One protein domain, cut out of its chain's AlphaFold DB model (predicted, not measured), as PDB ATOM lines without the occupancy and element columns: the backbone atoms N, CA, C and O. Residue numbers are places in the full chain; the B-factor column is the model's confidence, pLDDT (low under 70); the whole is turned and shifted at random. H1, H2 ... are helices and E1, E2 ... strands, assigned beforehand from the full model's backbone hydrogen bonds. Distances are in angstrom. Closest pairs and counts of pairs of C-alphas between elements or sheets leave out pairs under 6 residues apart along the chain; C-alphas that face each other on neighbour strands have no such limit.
ATOM      1  N   GLU A   2     -22.623  -7.739 -24.654       37.19
ATOM      2  CA  GLU A   2     -22.073  -6.404 -24.419       37.19
ATOM      3  C   GLU A   2     -20.577  -6.475 -24.705       37.19
ATOM      4  O   GLU A   2     -19.850  -7.254 -24.092       37.19
ATOM      5  N   ILE A   3     -20.145  -5.733 -25.719       36.94
ATOM      6  CA  ILE A   3     -18.734  -5.549 -26.023       36.94
ATOM      7  C   ILE A   3     -18.229  -4.610 -24.934       36.94
ATOM      8  O   ILE A   3     -18.555  -3.426 -24.958       36.94
ATOM      9  N   ASN A   4     -17.508  -5.142 -23.947       40.28
ATOM     10  CA  ASN A   4     -16.775  -4.298 -23.015       40.28
ATOM     11  C   ASN A   4     -15.678  -3.595 -23.837       40.28
ATOM     12  O   ASN A   4     -14.820  -4.275 -24.401       40.28
ATOM     13  N   PRO A   5     -15.719  -2.261 -23.989       39.53
ATOM     14  CA  PRO A   5     -14.750  -1.553 -24.815       39.53
ATOM     15  C   PRO A   5     -13.315  -1.723 -24.294       39.53
ATOM     16  O   PRO A   5     -12.394  -1.607 -25.092       39.53
ATOM     17  N   ILE A   6     -13.130  -2.070 -23.010       45.53
ATOM     18  CA  ILE A   6     -11.823  -2.236 -22.353       45.53
ATOM     19  C   ILE A   6     -11.113  -3.527 -22.779       45.53
ATOM     20  O   ILE A   6      -9.928  -3.483 -23.091       45.53
ATOM     21  N   THR A   7     -11.818  -4.657 -22.903       41.50
ATOM     22  CA  THR A   7     -11.192  -5.908 -23.381       41.50
ATOM     23  C   THR A   7     -10.686  -5.785 -24.820       41.50
ATOM     24  O   THR A   7      -9.789  -6.510 -25.229       41.50
ATOM     25  N   ASN A   8     -11.223  -4.837 -25.595       44.91
ATOM     26  CA  ASN A   8     -10.737  -4.545 -26.939       44.91
ATOM     27  C   ASN A   8      -9.432  -3.727 -26.943       44.91
ATOM     28  O   ASN A   8      -8.705  -3.779 -27.935       44.91
ATOM     29  N   LEU A   9      -9.128  -2.988 -25.865       44.56
ATOM     30  CA  LEU A   9      -7.827  -2.344 -25.695       44.56
ATOM     31  C   LEU A   9      -6.763  -3.425 -25.438       44.56
ATOM     32  O   LEU A   9      -5.845  -3.538 -26.240       44.56
ATOM     33  N   GLU A  10      -6.910  -4.262 -24.410       45.97
ATOM     34  CA  GLU A  10      -5.899  -5.267 -24.013       45.97
ATOM     35  C   GLU A  10      -5.402  -6.140 -25.185       45.97
ATOM     36  O   GLU A  10      -4.196  -6.253 -25.407       45.97
ATOM     37  N   ASP A  11      -6.317  -6.663 -26.012       46.47
ATOM     38  CA  ASP A  11      -5.979  -7.489 -27.184       46.47
ATOM     39  C   ASP A  11      -5.280  -6.702 -28.314       46.47
ATOM     40  O   ASP A  11      -4.488  -7.260 -29.076       46.47
ATOM     41  N   GLN A  12      -5.556  -5.400 -28.451       50.38
ATOM     42  CA  GLN A  12      -4.920  -4.526 -29.450       50.38
ATOM     43  C   GLN A  12      -3.588  -3.935 -28.977       50.38
ATOM     44  O   GLN A  12      -2.821  -3.433 -29.802       50.38
ATOM     45  N   PHE A  13      -3.322  -3.991 -27.672       50.22
ATOM     46  CA  PHE A  13      -2.093  -3.537 -27.023       50.22
ATOM     47  C   PHE A  13      -1.222  -4.705 -26.560       50.22
ATOM     48  O   PHE A  13      -0.375  -4.521 -25.691       50.22
ATOM     49  N   SER A  14      -1.367  -5.895 -27.155       42.97
ATOM     50  CA  SER A  14      -0.357  -6.947 -27.027       42.97
ATOM     51  C   SER A  14       0.920  -6.483 -27.736       42.97
ATOM     52  O   SER A  14       1.183  -6.786 -28.899       42.97
ATOM     53  N   PHE A  15       1.696  -5.657 -27.033       49.72
ATOM     54  CA  PHE A  15       3.115  -5.498 -27.282       49.72
ATOM     55  C   PHE A  15       3.706  -6.908 -27.235       49.72
ATOM     56  O   PHE A  15       3.308  -7.713 -26.387       49.72
ATOM     57  N   GLU A  16       4.586  -7.239 -28.185       47.38
ATOM     58  CA  GLU A  16       5.344  -8.495 -28.162       47.38
ATOM     59  C   GLU A  16       5.772  -8.808 -26.723       47.38
ATOM     60  O   GLU A  16       6.124  -7.861 -26.020       47.38
ATOM     61  N   PRO A  17       5.717 -10.071 -26.255       48.22
ATOM     62  CA  PRO A  17       6.006 -10.404 -24.864       48.22
ATOM     63  C   PRO A  17       7.356  -9.803 -24.464       48.22
ATOM     64  O   PRO A  17       8.417 -10.281 -24.867       48.22
ATOM     65  N   LEU A  18       7.277  -8.693 -23.732       50.44
ATOM     66  CA  LEU A  18       8.403  -7.860 -23.351       50.44
ATOM     67  C   LEU A  18       9.154  -8.594 -22.253       50.44
ATOM     68  O   LEU A  18       8.778  -8.506 -21.090       50.44
ATOM     69  N   ASP A  19      10.213  -9.291 -22.660       59.00
ATOM     70  CA  ASP A  19      11.304  -9.755 -21.808       59.00
ATOM     71  C   ASP A  19      10.898 -10.614 -20.583       59.00
ATOM     72  O   ASP A  19       9.740 -10.956 -20.350       59.00
ATOM     73  N   SER A  20      11.879 -11.082 -19.805       73.00
ATOM     74  CA  SER A  20      11.590 -11.754 -18.534       73.00
ATOM     75  C   SER A  20      10.942 -10.776 -17.544       73.00
ATOM     76  O   SER A  20      11.200  -9.573 -17.578       73.00
ATOM     77  N   GLN A  21      10.152 -11.301 -16.600       76.44
ATOM     78  CA  GLN A  21       9.563 -10.508 -15.509       76.44
ATOM     79  C   GLN A  21      10.612  -9.666 -14.759       76.44
ATOM     80  O   GLN A  21      10.326  -8.554 -14.328       76.44
ATOM     81  N   GLU A  22      11.838 -10.184 -14.639       80.38
ATOM     82  CA  GLU A  22      12.976  -9.487 -14.032       80.38
ATOM     83  C   GLU A  22      13.327  -8.205 -14.792       80.38
ATOM     84  O   GLU A  22      13.408  -7.139 -14.189       80.38
ATOM     85  N   LYS A  23      13.435  -8.269 -16.123       79.75
ATOM     86  CA  LYS A  23      13.774  -7.102 -16.943       79.75
ATOM     87  C   LYS A  23      12.661  -6.050 -16.943       79.75
ATOM     88  O   LYS A  23      12.953  -4.858 -16.912       79.75
ATOM     89  N   ARG A  24      11.387  -6.467 -16.905       81.00
ATOM     90  CA  ARG A  24      10.254  -5.540 -16.705       81.00
ATOM     91  C   ARG A  24      10.351  -4.814 -15.362       81.00
ATOM     92  O   ARG A  24      10.134  -3.607 -15.314       81.00
ATOM     93  N   SER A  25      10.700  -5.534 -14.294       85.44
ATOM     94  CA  SER A  25      10.878  -4.950 -12.960       85.44
ATOM     95  C   SER A  25      12.021  -3.934 -12.925       85.44
ATOM     96  O   SER A  25      11.856  -2.864 -12.349       85.44
ATOM     97  N   GLU A  26      13.155  -4.234 -13.565       87.56
ATOM     98  CA  GLU A  26      14.301  -3.315 -13.651       87.56
ATOM     99  C   GLU A  26      13.941  -2.017 -14.388       87.56
ATOM    100  O   GLU A  26      14.207  -0.925 -13.887       87.56
ATOM    101  N   VAL A  27      13.278  -2.122 -15.547       87.19
ATOM    102  CA  VAL A  27      12.822  -0.949 -16.315       87.19
ATOM    103  C   VAL A  27      11.827  -0.121 -15.504       87.19
ATOM    104  O   VAL A  27      11.916   1.105 -15.473       87.19
ATOM    105  N   LEU A  28      10.894  -0.772 -14.808       89.19
ATOM    106  CA  LEU A  28       9.913  -0.083 -13.977       89.19
ATOM    107  C   LEU A  28      10.577   0.701 -12.834       89.19
ATOM    108  O   LEU A  28      10.211   1.851 -12.593       89.19
ATOM    109  N   GLU A  29      11.567   0.122 -12.151       90.94
ATOM    110  CA  GLU A  29      12.325   0.815 -11.098       90.94
ATOM    111  C   GLU A  29      13.080   2.044 -11.637       90.94
ATOM    112  O   GLU A  29      13.110   3.099 -10.985       90.94
ATOM    113  N   GLU A  30      13.646   1.940 -12.842       91.50
ATOM    114  CA  GLU A  30      14.314   3.054 -13.520       91.50
ATOM    115  C   GLU A  30      13.325   4.189 -13.822       91.50
ATOM    116  O   GLU A  30      13.570   5.347 -13.458       91.50
ATOM    117  N   VAL A  31      12.167   3.866 -14.406       90.81
ATOM    118  CA  VAL A  31      11.115   4.846 -14.725       90.81
ATOM    119  C   VAL A  31      10.556   5.495 -13.460       90.81
ATOM    120  O   VAL A  31      10.417   6.720 -13.416       90.81
ATOM    121  N   ILE A  32      10.308   4.723 -12.398       92.06
ATOM    122  CA  ILE A  32       9.883   5.244 -11.087       92.06
ATOM    123  C   ILE A  32      10.890   6.277 -10.567       92.06
ATOM    124  O   ILE A  32      10.500   7.363 -10.127       92.06
ATOM    125  N   THR A  33      12.186   5.974 -10.648       93.38
ATOM    126  CA  THR A  33      13.250   6.881 -10.194       93.38
ATOM    127  C   THR A  33      13.274   8.173 -11.017       93.38
ATOM    128  O   THR A  33      13.370   9.270 -10.454       93.38
ATOM    129  N   MET A  34      13.133   8.074 -12.343       92.62
ATOM    130  CA  MET A  34      13.071   9.237 -13.234       92.62
ATOM    131  C   MET A  34      11.843  10.113 -12.955       92.62
ATOM    132  O   MET A  34      11.975  11.333 -12.834       92.62
ATOM    133  N   MET A  35      10.668   9.509 -12.772       91.94
ATOM    134  CA  MET A  35       9.422  10.223 -12.472       91.94
ATOM    135  C   MET A  35       9.483  10.949 -11.125       91.94
ATOM    136  O   MET A  35       9.075  12.107 -11.026       91.94
ATOM    137  N   GLN A  36      10.074  10.331 -10.098       91.56
ATOM    138  CA  GLN A  36      10.316  10.998  -8.813       91.56
ATOM    139  C   GLN A  36      11.209  12.235  -8.958       91.56
ATOM    140  O   GLN A  36      10.954  13.262  -8.321       91.56
ATOM    141  N   ALA A  37      12.262  12.151  -9.776       92.88
ATOM    142  CA  ALA A  37      13.141  13.285 -10.042       92.88
ATOM    143  C   ALA A  37      12.410  14.396 -10.811       92.88
ATOM    144  O   ALA A  37      12.488  15.560 -10.411       92.88
ATOM    145  N   TYR A  38      11.651  14.039 -11.850       91.81
ATOM    146  CA  TYR A  38      10.841  14.970 -12.636       91.81
ATOM    147  C   TYR A  38       9.831  15.726 -11.764       91.81
ATOM    148  O   TYR A  38       9.814  16.958 -11.747       91.81
ATOM    149  N   VAL A  39       9.055  15.008 -10.950       91.81
ATOM    150  CA  VAL A  39       8.058  15.609 -10.055       91.81
ATOM    151  C   VAL A  39       8.699  16.480  -8.975       91.81
ATOM    152  O   VAL A  39       8.138  17.513  -8.608       91.81
ATOM    153  N   LYS A  40       9.897  16.140  -8.487       90.50
ATOM    154  CA  LYS A  40      10.644  17.021  -7.571       90.50
ATOM    155  C   LYS A  40      11.057  18.344  -8.217       90.50
ATOM    156  O   LYS A  40      11.181  19.334  -7.496       90.50
ATOM    157  N   ILE A  41      11.278  18.377  -9.528       91.94
ATOM    158  CA  ILE A  41      11.646  19.597 -10.257       91.94
ATOM    159  C   ILE A  41      10.393  20.418 -10.570       91.94
ATOM    160  O   ILE A  41      10.308  21.577 -10.170       91.94
ATOM    161  N   GLU A  42       9.399  19.799 -11.205       91.12
ATOM    162  CA  GLU A  42       8.177  20.473 -11.670       91.12
ATOM    163  C   GLU A  42       7.154  20.719 -10.553       91.12
ATOM    164  O   GLU A  42       6.195  21.467 -10.728       91.12
ATOM    165  N   GLN A  43       7.345  20.089  -9.391       91.00
ATOM    166  CA  GLN A  43       6.421  20.125  -8.257       91.00
ATOM    167  C   GLN A  43       4.992  19.705  -8.632       91.00
ATOM    168  O   GLN A  43       4.052  20.147  -7.981       91.00
ATOM    169  N   SER A  44       4.838  18.854  -9.650       89.88
ATOM    170  CA  SER A  44       3.577  18.441 -10.278       89.88
ATOM    171  C   SER A  44       2.946  17.201  -9.622       89.88
ATOM    172  O   SER A  44       3.412  16.716  -8.591       89.88
ATOM    173  N   VAL A  45       1.853  16.705 -10.204       89.44
ATOM    174  CA  VAL A  45       1.384  15.327 -10.003       89.44
ATOM    175  C   VAL A  45       1.601  14.595 -11.319       89.44
ATOM    176  O   VAL A  45       1.185  15.098 -12.362       89.44
ATOM    177  N   ALA A  46       2.271  13.451 -11.271       90.25
ATOM    178  CA  ALA A  46       2.479  12.589 -12.427       90.25
ATOM    179  C   ALA A  46       1.924  11.200 -12.130       90.25
ATOM    180  O   ALA A  46       2.002  10.740 -10.991       90.25
ATOM    181  N   VAL A  47       1.396  10.538 -13.154       90.00
ATOM    182  CA  VAL A  47       0.905   9.168 -13.046       90.00
ATOM    183  C   VAL A  47       1.567   8.324 -14.121       90.00
ATOM    184  O   VAL A  47       1.681   8.746 -15.269       90.00
ATOM    185  N   LEU A  48       2.062   7.160 -13.715       90.19
ATOM    186  CA  LEU A  48       2.584   6.123 -14.591       90.19
ATOM    187  C   LEU A  48       1.636   4.928 -14.523       90.19
ATOM    188  O   LEU A  48       1.520   4.313 -13.463       90.19
ATOM    189  N   SER A  49       1.002   4.594 -15.641       87.12
ATOM    190  CA  SER A  49       0.051   3.483 -15.731       87.12
ATOM    191  C   SER A  49       0.727   2.245 -16.320       87.12
ATOM    192  O   SER A  49       1.068   2.212 -17.501       87.12
ATOM    193  N   ASP A  50       0.905   1.208 -15.504       85.69
ATOM    194  CA  ASP A  50       1.306  -0.124 -15.955       85.69
ATOM    195  C   ASP A  50       0.057  -0.882 -16.420       85.69
ATOM    196  O   ASP A  50      -0.666  -1.500 -15.633       85.69
ATOM    197  N   LEU A  51      -0.198  -0.809 -17.727       81.88
ATOM    198  CA  LEU A  51      -1.331  -1.479 -18.366       81.88
ATOM    199  C   LEU A  51      -1.250  -3.007 -18.261       81.88
ATOM    200  O   LEU A  51      -2.283  -3.669 -18.270       81.88
ATOM    201  N   ALA A  52      -0.047  -3.576 -18.161       79.31
ATOM    202  CA  ALA A  52       0.138  -5.022 -18.132       79.31
ATOM    203  C   ALA A  52      -0.168  -5.620 -16.749       79.31
ATOM    204  O   ALA A  52      -0.658  -6.743 -16.668       79.31
ATOM    205  N   GLU A  53       0.075  -4.871 -15.671       82.12
ATOM    206  CA  GLU A  53      -0.281  -5.278 -14.300       82.12
ATOM    207  C   GLU A  53      -1.570  -4.613 -13.782       82.12
ATOM    208  O   GLU A  53      -1.968  -4.861 -12.642       82.12
ATOM    209  N   ASN A  54      -2.223  -3.778 -14.600       82.50
ATOM    210  CA  ASN A  54      -3.386  -2.963 -14.236       82.50
ATOM    211  C   ASN A  54      -3.152  -2.144 -12.949       82.50
ATOM    212  O   ASN A  54      -3.970  -2.140 -12.024       82.50
ATOM    213  N   LYS A  55      -2.003  -1.463 -12.879       87.25
ATOM    214  CA  LYS A  55      -1.581  -0.643 -11.732       87.25
ATOM    215  C   LYS A  55      -1.196   0.755 -12.171       87.25
ATOM    216  O   LYS A  55      -0.692   0.934 -13.273       87.25
ATOM    217  N   SER A  56      -1.342   1.721 -11.273       89.31
ATOM    218  CA  SER A  56      -0.784   3.059 -11.472       89.31
ATOM    219  C   SER A  56       0.103   3.477 -10.315       89.31
ATOM    220  O   SER A  56      -0.180   3.186  -9.150       89.31
ATOM    221  N   TYR A  57       1.163   4.202 -10.654       91.31
ATOM    222  CA  TYR A  57       2.119   4.801  -9.735       91.31
ATOM    223  C   TYR A  57       1.960   6.317  -9.808       91.31
ATOM    224  O   TYR A  57       2.246   6.933 -10.834       91.31
ATOM    225  N   ILE A  58       1.478   6.918  -8.726       91.19
ATOM    226  CA  ILE A  58       1.204   8.349  -8.621       91.19
ATOM    227  C   ILE A  58       2.339   9.005  -7.838       91.19
ATOM    228  O   ILE A  58       2.641   8.633  -6.702       91.19
ATOM    229  N   PHE A  59       2.954  10.011  -8.446       91.81
ATOM    230  CA  PHE A  59       4.078  10.769  -7.910       91.81
ATOM    231  C   PHE A  59       3.624  12.188  -7.602       91.81
ATOM    232  O   PHE A  59       3.054  12.865  -8.460       91.81
ATOM    233  N   THR A  60       3.906  12.661  -6.390       91.19
ATOM    234  CA  THR A  60       3.347  13.925  -5.900       91.19
ATOM    235  C   THR A  60       4.422  14.902  -5.425       91.19
ATOM    236  O   THR A  60       5.199  14.640  -4.506       91.19
ATOM    237  N   GLY A  61       4.460  16.074  -6.058       90.44
ATOM    238  CA  GLY A  61       5.191  17.248  -5.594       90.44
ATOM    239  C   GLY A  61       4.300  18.141  -4.730       90.44
ATOM    240  O   GLY A  61       3.226  17.735  -4.284       90.44
ATOM    241  N   ASN A  62       4.699  19.395  -4.518       89.75
ATOM    242  CA  ASN A  62       3.901  20.357  -3.747       89.75
ATOM    243  C   ASN A  62       2.501  20.582  -4.338       89.75
ATOM    244  O   ASN A  62       1.558  20.856  -3.588       89.75
ATOM    245  N   PHE A  63       2.333  20.437  -5.657       86.62
ATOM    246  CA  PHE A  63       1.028  20.523  -6.304       86.62
ATOM    247  C   PHE A  63       0.073  19.389  -5.900       86.62
ATOM    248  O   PHE A  63      -1.137  19.590  -5.936       86.62
ATOM    249  N   GLY A  64       0.578  18.256  -5.398       85.62
ATOM    250  CA  GLY A  64      -0.248  17.175  -4.841       85.62
ATOM    251  C   GLY A  64      -1.201  17.641  -3.736       85.62
ATOM    252  O   GLY A  64      -2.318  17.141  -3.634       85.62
ATOM    253  N   SER A  65      -0.833  18.692  -2.993       85.12
ATOM    254  CA  SER A  65      -1.708  19.308  -1.986       85.12
ATOM    255  C   SER A  65      -3.017  19.871  -2.561       85.12
ATOM    256  O   SER A  65      -4.005  19.991  -1.835       85.12
ATOM    257  N   PHE A  66      -3.060  20.190  -3.861       83.06
ATOM    258  CA  PHE A  66      -4.291  20.568  -4.557       83.06
ATOM    259  C   PHE A  66      -5.279  19.396  -4.646       83.06
ATOM    260  O   PHE A  66      -6.485  19.620  -4.558       83.06
ATOM    261  N   PHE A  67      -4.773  18.169  -4.756       79.00
ATOM    262  CA  PHE A  67      -5.551  16.928  -4.785       79.00
ATOM    263  C   PHE A  67      -5.638  16.251  -3.411       79.00
ATOM    264  O   PHE A  67      -6.035  15.099  -3.326       79.00
ATOM    265  N   GLU A  68      -5.257  16.948  -2.334       80.12
ATOM    266  CA  GLU A  68      -5.237  16.398  -0.967       80.12
ATOM    267  C   GLU A  68      -4.306  15.191  -0.794       80.12
ATOM    268  O   GLU A  68      -4.429  14.420   0.155       80.12
ATOM    269  N   MET A  69      -3.326  15.068  -1.687       81.50
ATOM    270  CA  MET A  69      -2.267  14.078  -1.592       81.50
ATOM    271  C   MET A  69      -1.099  14.651  -0.787       81.50
ATOM    272  O   MET A  69      -0.785  15.846  -0.876       81.50
ATOM    273  N   ASN A  70      -0.430  13.803  -0.005       75.44
ATOM    274  CA  ASN A  70       0.760  14.219   0.726       75.44
ATOM    275  C   ASN A  70       1.903  14.458  -0.260       75.44
ATOM    276  O   ASN A  70       2.333  13.542  -0.951       75.44
ATOM    277  N   SER A  71       2.437  15.679  -0.297       66.56
ATOM    278  CA  SER A  71       3.630  15.984  -1.087       66.56
ATOM    279  C   SER A  71       4.794  15.094  -0.643       66.56
ATOM    280  O   SER A  71       5.123  15.091   0.548       66.56
ATOM    281  N   SER A  72       5.482  14.448  -1.589       66.62
ATOM    282  CA  SER A  72       6.594  13.490  -1.397       66.62
ATOM    283  C   SER A  72       6.199  12.017  -1.248       66.62
ATOM    284  O   SER A  72       7.064  11.205  -0.912       66.62
ATOM    285  N   GLU A  73       4.944  11.652  -1.511       74.69
ATOM    286  CA  GLU A  73       4.494  10.257  -1.480       74.69
ATOM    287  C   GLU A  73       4.442   9.657  -2.897       74.69
ATOM    288  O   GLU A  73       3.955  10.290  -3.841       74.69
ATOM    289  N   LEU A  74       4.980   8.439  -3.035       85.25
ATOM    290  CA  LEU A  74       4.663   7.527  -4.133       85.25
ATOM    291  C   LEU A  74       3.440   6.722  -3.695       85.25
ATOM    292  O   LEU A  74       3.522   5.981  -2.716       85.25
ATOM    293  N   ILE A  75       2.334   6.868  -4.414       87.25
ATOM    294  CA  ILE A  75       1.089   6.146  -4.148       87.25
ATOM    295  C   ILE A  75       0.909   5.110  -5.254       87.25
ATOM    296  O   ILE A  75       0.938   5.454  -6.432       87.25
ATOM    297  N   THR A  76       0.711   3.850  -4.881       87.94
ATOM    298  CA  THR A  76       0.390   2.780  -5.834       87.94
ATOM    299  C   THR A  76      -1.083   2.426  -5.707       87.94
ATOM    300  O   THR A  76      -1.558   2.177  -4.598       87.94
ATOM    301  N   ILE A  77      -1.789   2.377  -6.833       86.19
ATOM    302  CA  ILE A  77      -3.187   1.944  -6.900       86.19
ATOM    303  C   ILE A  77      -3.329   0.740  -7.834       86.19
ATOM    304  O   ILE A  77      -2.690   0.678  -8.883       86.19
ATOM    305  N   ASP A  78      -4.195  -0.206  -7.468       85.25
ATOM    306  CA  ASP A  78      -4.529  -1.390  -8.277       85.25
ATOM    307  C   ASP A  78      -5.616  -1.057  -9.321       85.25
ATOM    308  O   ASP A  78      -6.672  -1.689  -9.395       85.25
ATOM    309  N   SER A  79      -5.396   0.029 -10.062       75.81
ATOM    310  CA  SER A  79      -6.285   0.532 -11.107       75.81
ATOM    311  C   SER A  79      -5.516   1.451 -12.054       75.81
ATOM    312  O   SER A  79      -4.658   2.218 -11.616       75.81
ATOM    313  N   ILE A  80      -5.864   1.432 -13.340       74.94
ATOM    314  CA  ILE A  80      -5.434   2.449 -14.319       74.94
ATOM    315  C   ILE A  80      -6.298   3.722 -14.274       74.94
ATOM    316  O   ILE A  80      -6.055   4.677 -15.007       74.94
ATOM    317  N   TRP A  81      -7.339   3.727 -13.438       68.31
ATOM    318  CA  TRP A  81      -8.271   4.837 -13.280       68.31
ATOM    319  C   TRP A  81      -7.928   5.644 -12.030       68.31
ATOM    320  O   TRP A  81      -8.073   5.170 -10.903       68.31
ATOM    321  N   GLU A  82      -7.516   6.888 -12.235       75.31
ATOM    322  CA  GLU A  82      -7.143   7.833 -11.180       75.31
ATOM    323  C   GLU A  82      -8.383   8.559 -10.630       75.31
ATOM    324  O   GLU A  82      -8.533   9.776 -10.769       75.31
ATOM    325  N   GLU A  83      -9.325   7.815 -10.044       75.38
ATOM    326  CA  GLU A  83     -10.634   8.355  -9.645       75.38
ATOM    327  C   GLU A  83     -10.528   9.593  -8.736       75.38
ATOM    328  O   GLU A  83     -11.258  10.566  -8.940       75.38
TER     329      GLU A  83
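What this domain is: This is residues 2 to 83 of the 144 residues of an uncharacterized protein of Flavobacterium kingsejongi (UniProt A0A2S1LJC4). A small three-stranded sheet, E1, E2 and E3, has one long helix, H2, packed along one of its faces. Residues 16 to 27, of which 21 to 27 belong to H2, stick out past the sheet, and so do residues 2 to 8; the short helix H1 is well away from the sheet at one end of the domain, while the short helix H3 is at the other end. The printed part has 82 residues with three named helices and three named strands, in the order H1, H2, E1, E2, H3, E3. The sheet runs E1, E2, E3, antiparallel throughout, and the class is mixed, helices and strands. The whole is loose, with a radius of gyration of the C-alphas of 14.8 A, and flat, spanning 39 by 34 by 17 A.

Where its parts are: Find C-alpha 7 at (-11.192, -5.908, -23.381), where H1 begins; it runs over residues 7 to 12, 8.8 A long. Go on to C-alpha 21 at (9.563, -10.508, -15.509); from there H2 runs 31.2 A through residues 21 to 42. E1, residues 45 to 50, is 16.6 A long, and E2, residues 55 to 60, is 16.4 A. H3 follows as residues 62 to 67, 10.1 A long. E3, residues 74 to 77, measures 10.0 A and ends with C-alpha 77 at (-3.187, 1.944, -6.900).

How they stand to each other: Begin at the sheet, where E1 and E2 form a hairpin; look there for N 48 and O 57, 2.9 A apart and within hydrogen-bond range. E2, the inner strand, is also antiparallel to E3, with N 58 and O 75 at 2.8 A. H2 and the sheet make two layers, a helix on one face of a sheet. H2 has a height over the sheet of 9.1 A and runs along the strands, at 17 degrees to E2 on the local plane. It lies over E2 and only just over E1, where 3 of its C-alphas fall. Its closest C-alphas to E2 are those of Gln 36 and Phe 59, 6.3 A apart. H3 only grazes the sheet; its closest C-alphas to E1 are those of Gly 64 and Val 45, 5.7 A apart. H2 and H3 are near each other, with 6 pairs of C-alphas within 10 A. H1 is apart from H2, H3 and the three strands. In H2 every O i to N i+4 pair is within hydrogen-bond range; in H1 it is 0 of 2, with 1 of 3 O i to N i+3 pairs, and in H3 0 of 2, with 3 of 3.

The domain as a whole: The two C-alphas farthest apart are those of Glu 2 and Ile 41, 44.9 A. The printed part has no cut, and no link is long. Look to the B-factor column for pLDDT: the mean of the printed part is 76.5, and residues 2 to 19, 71 to 72 and 81 are under 70.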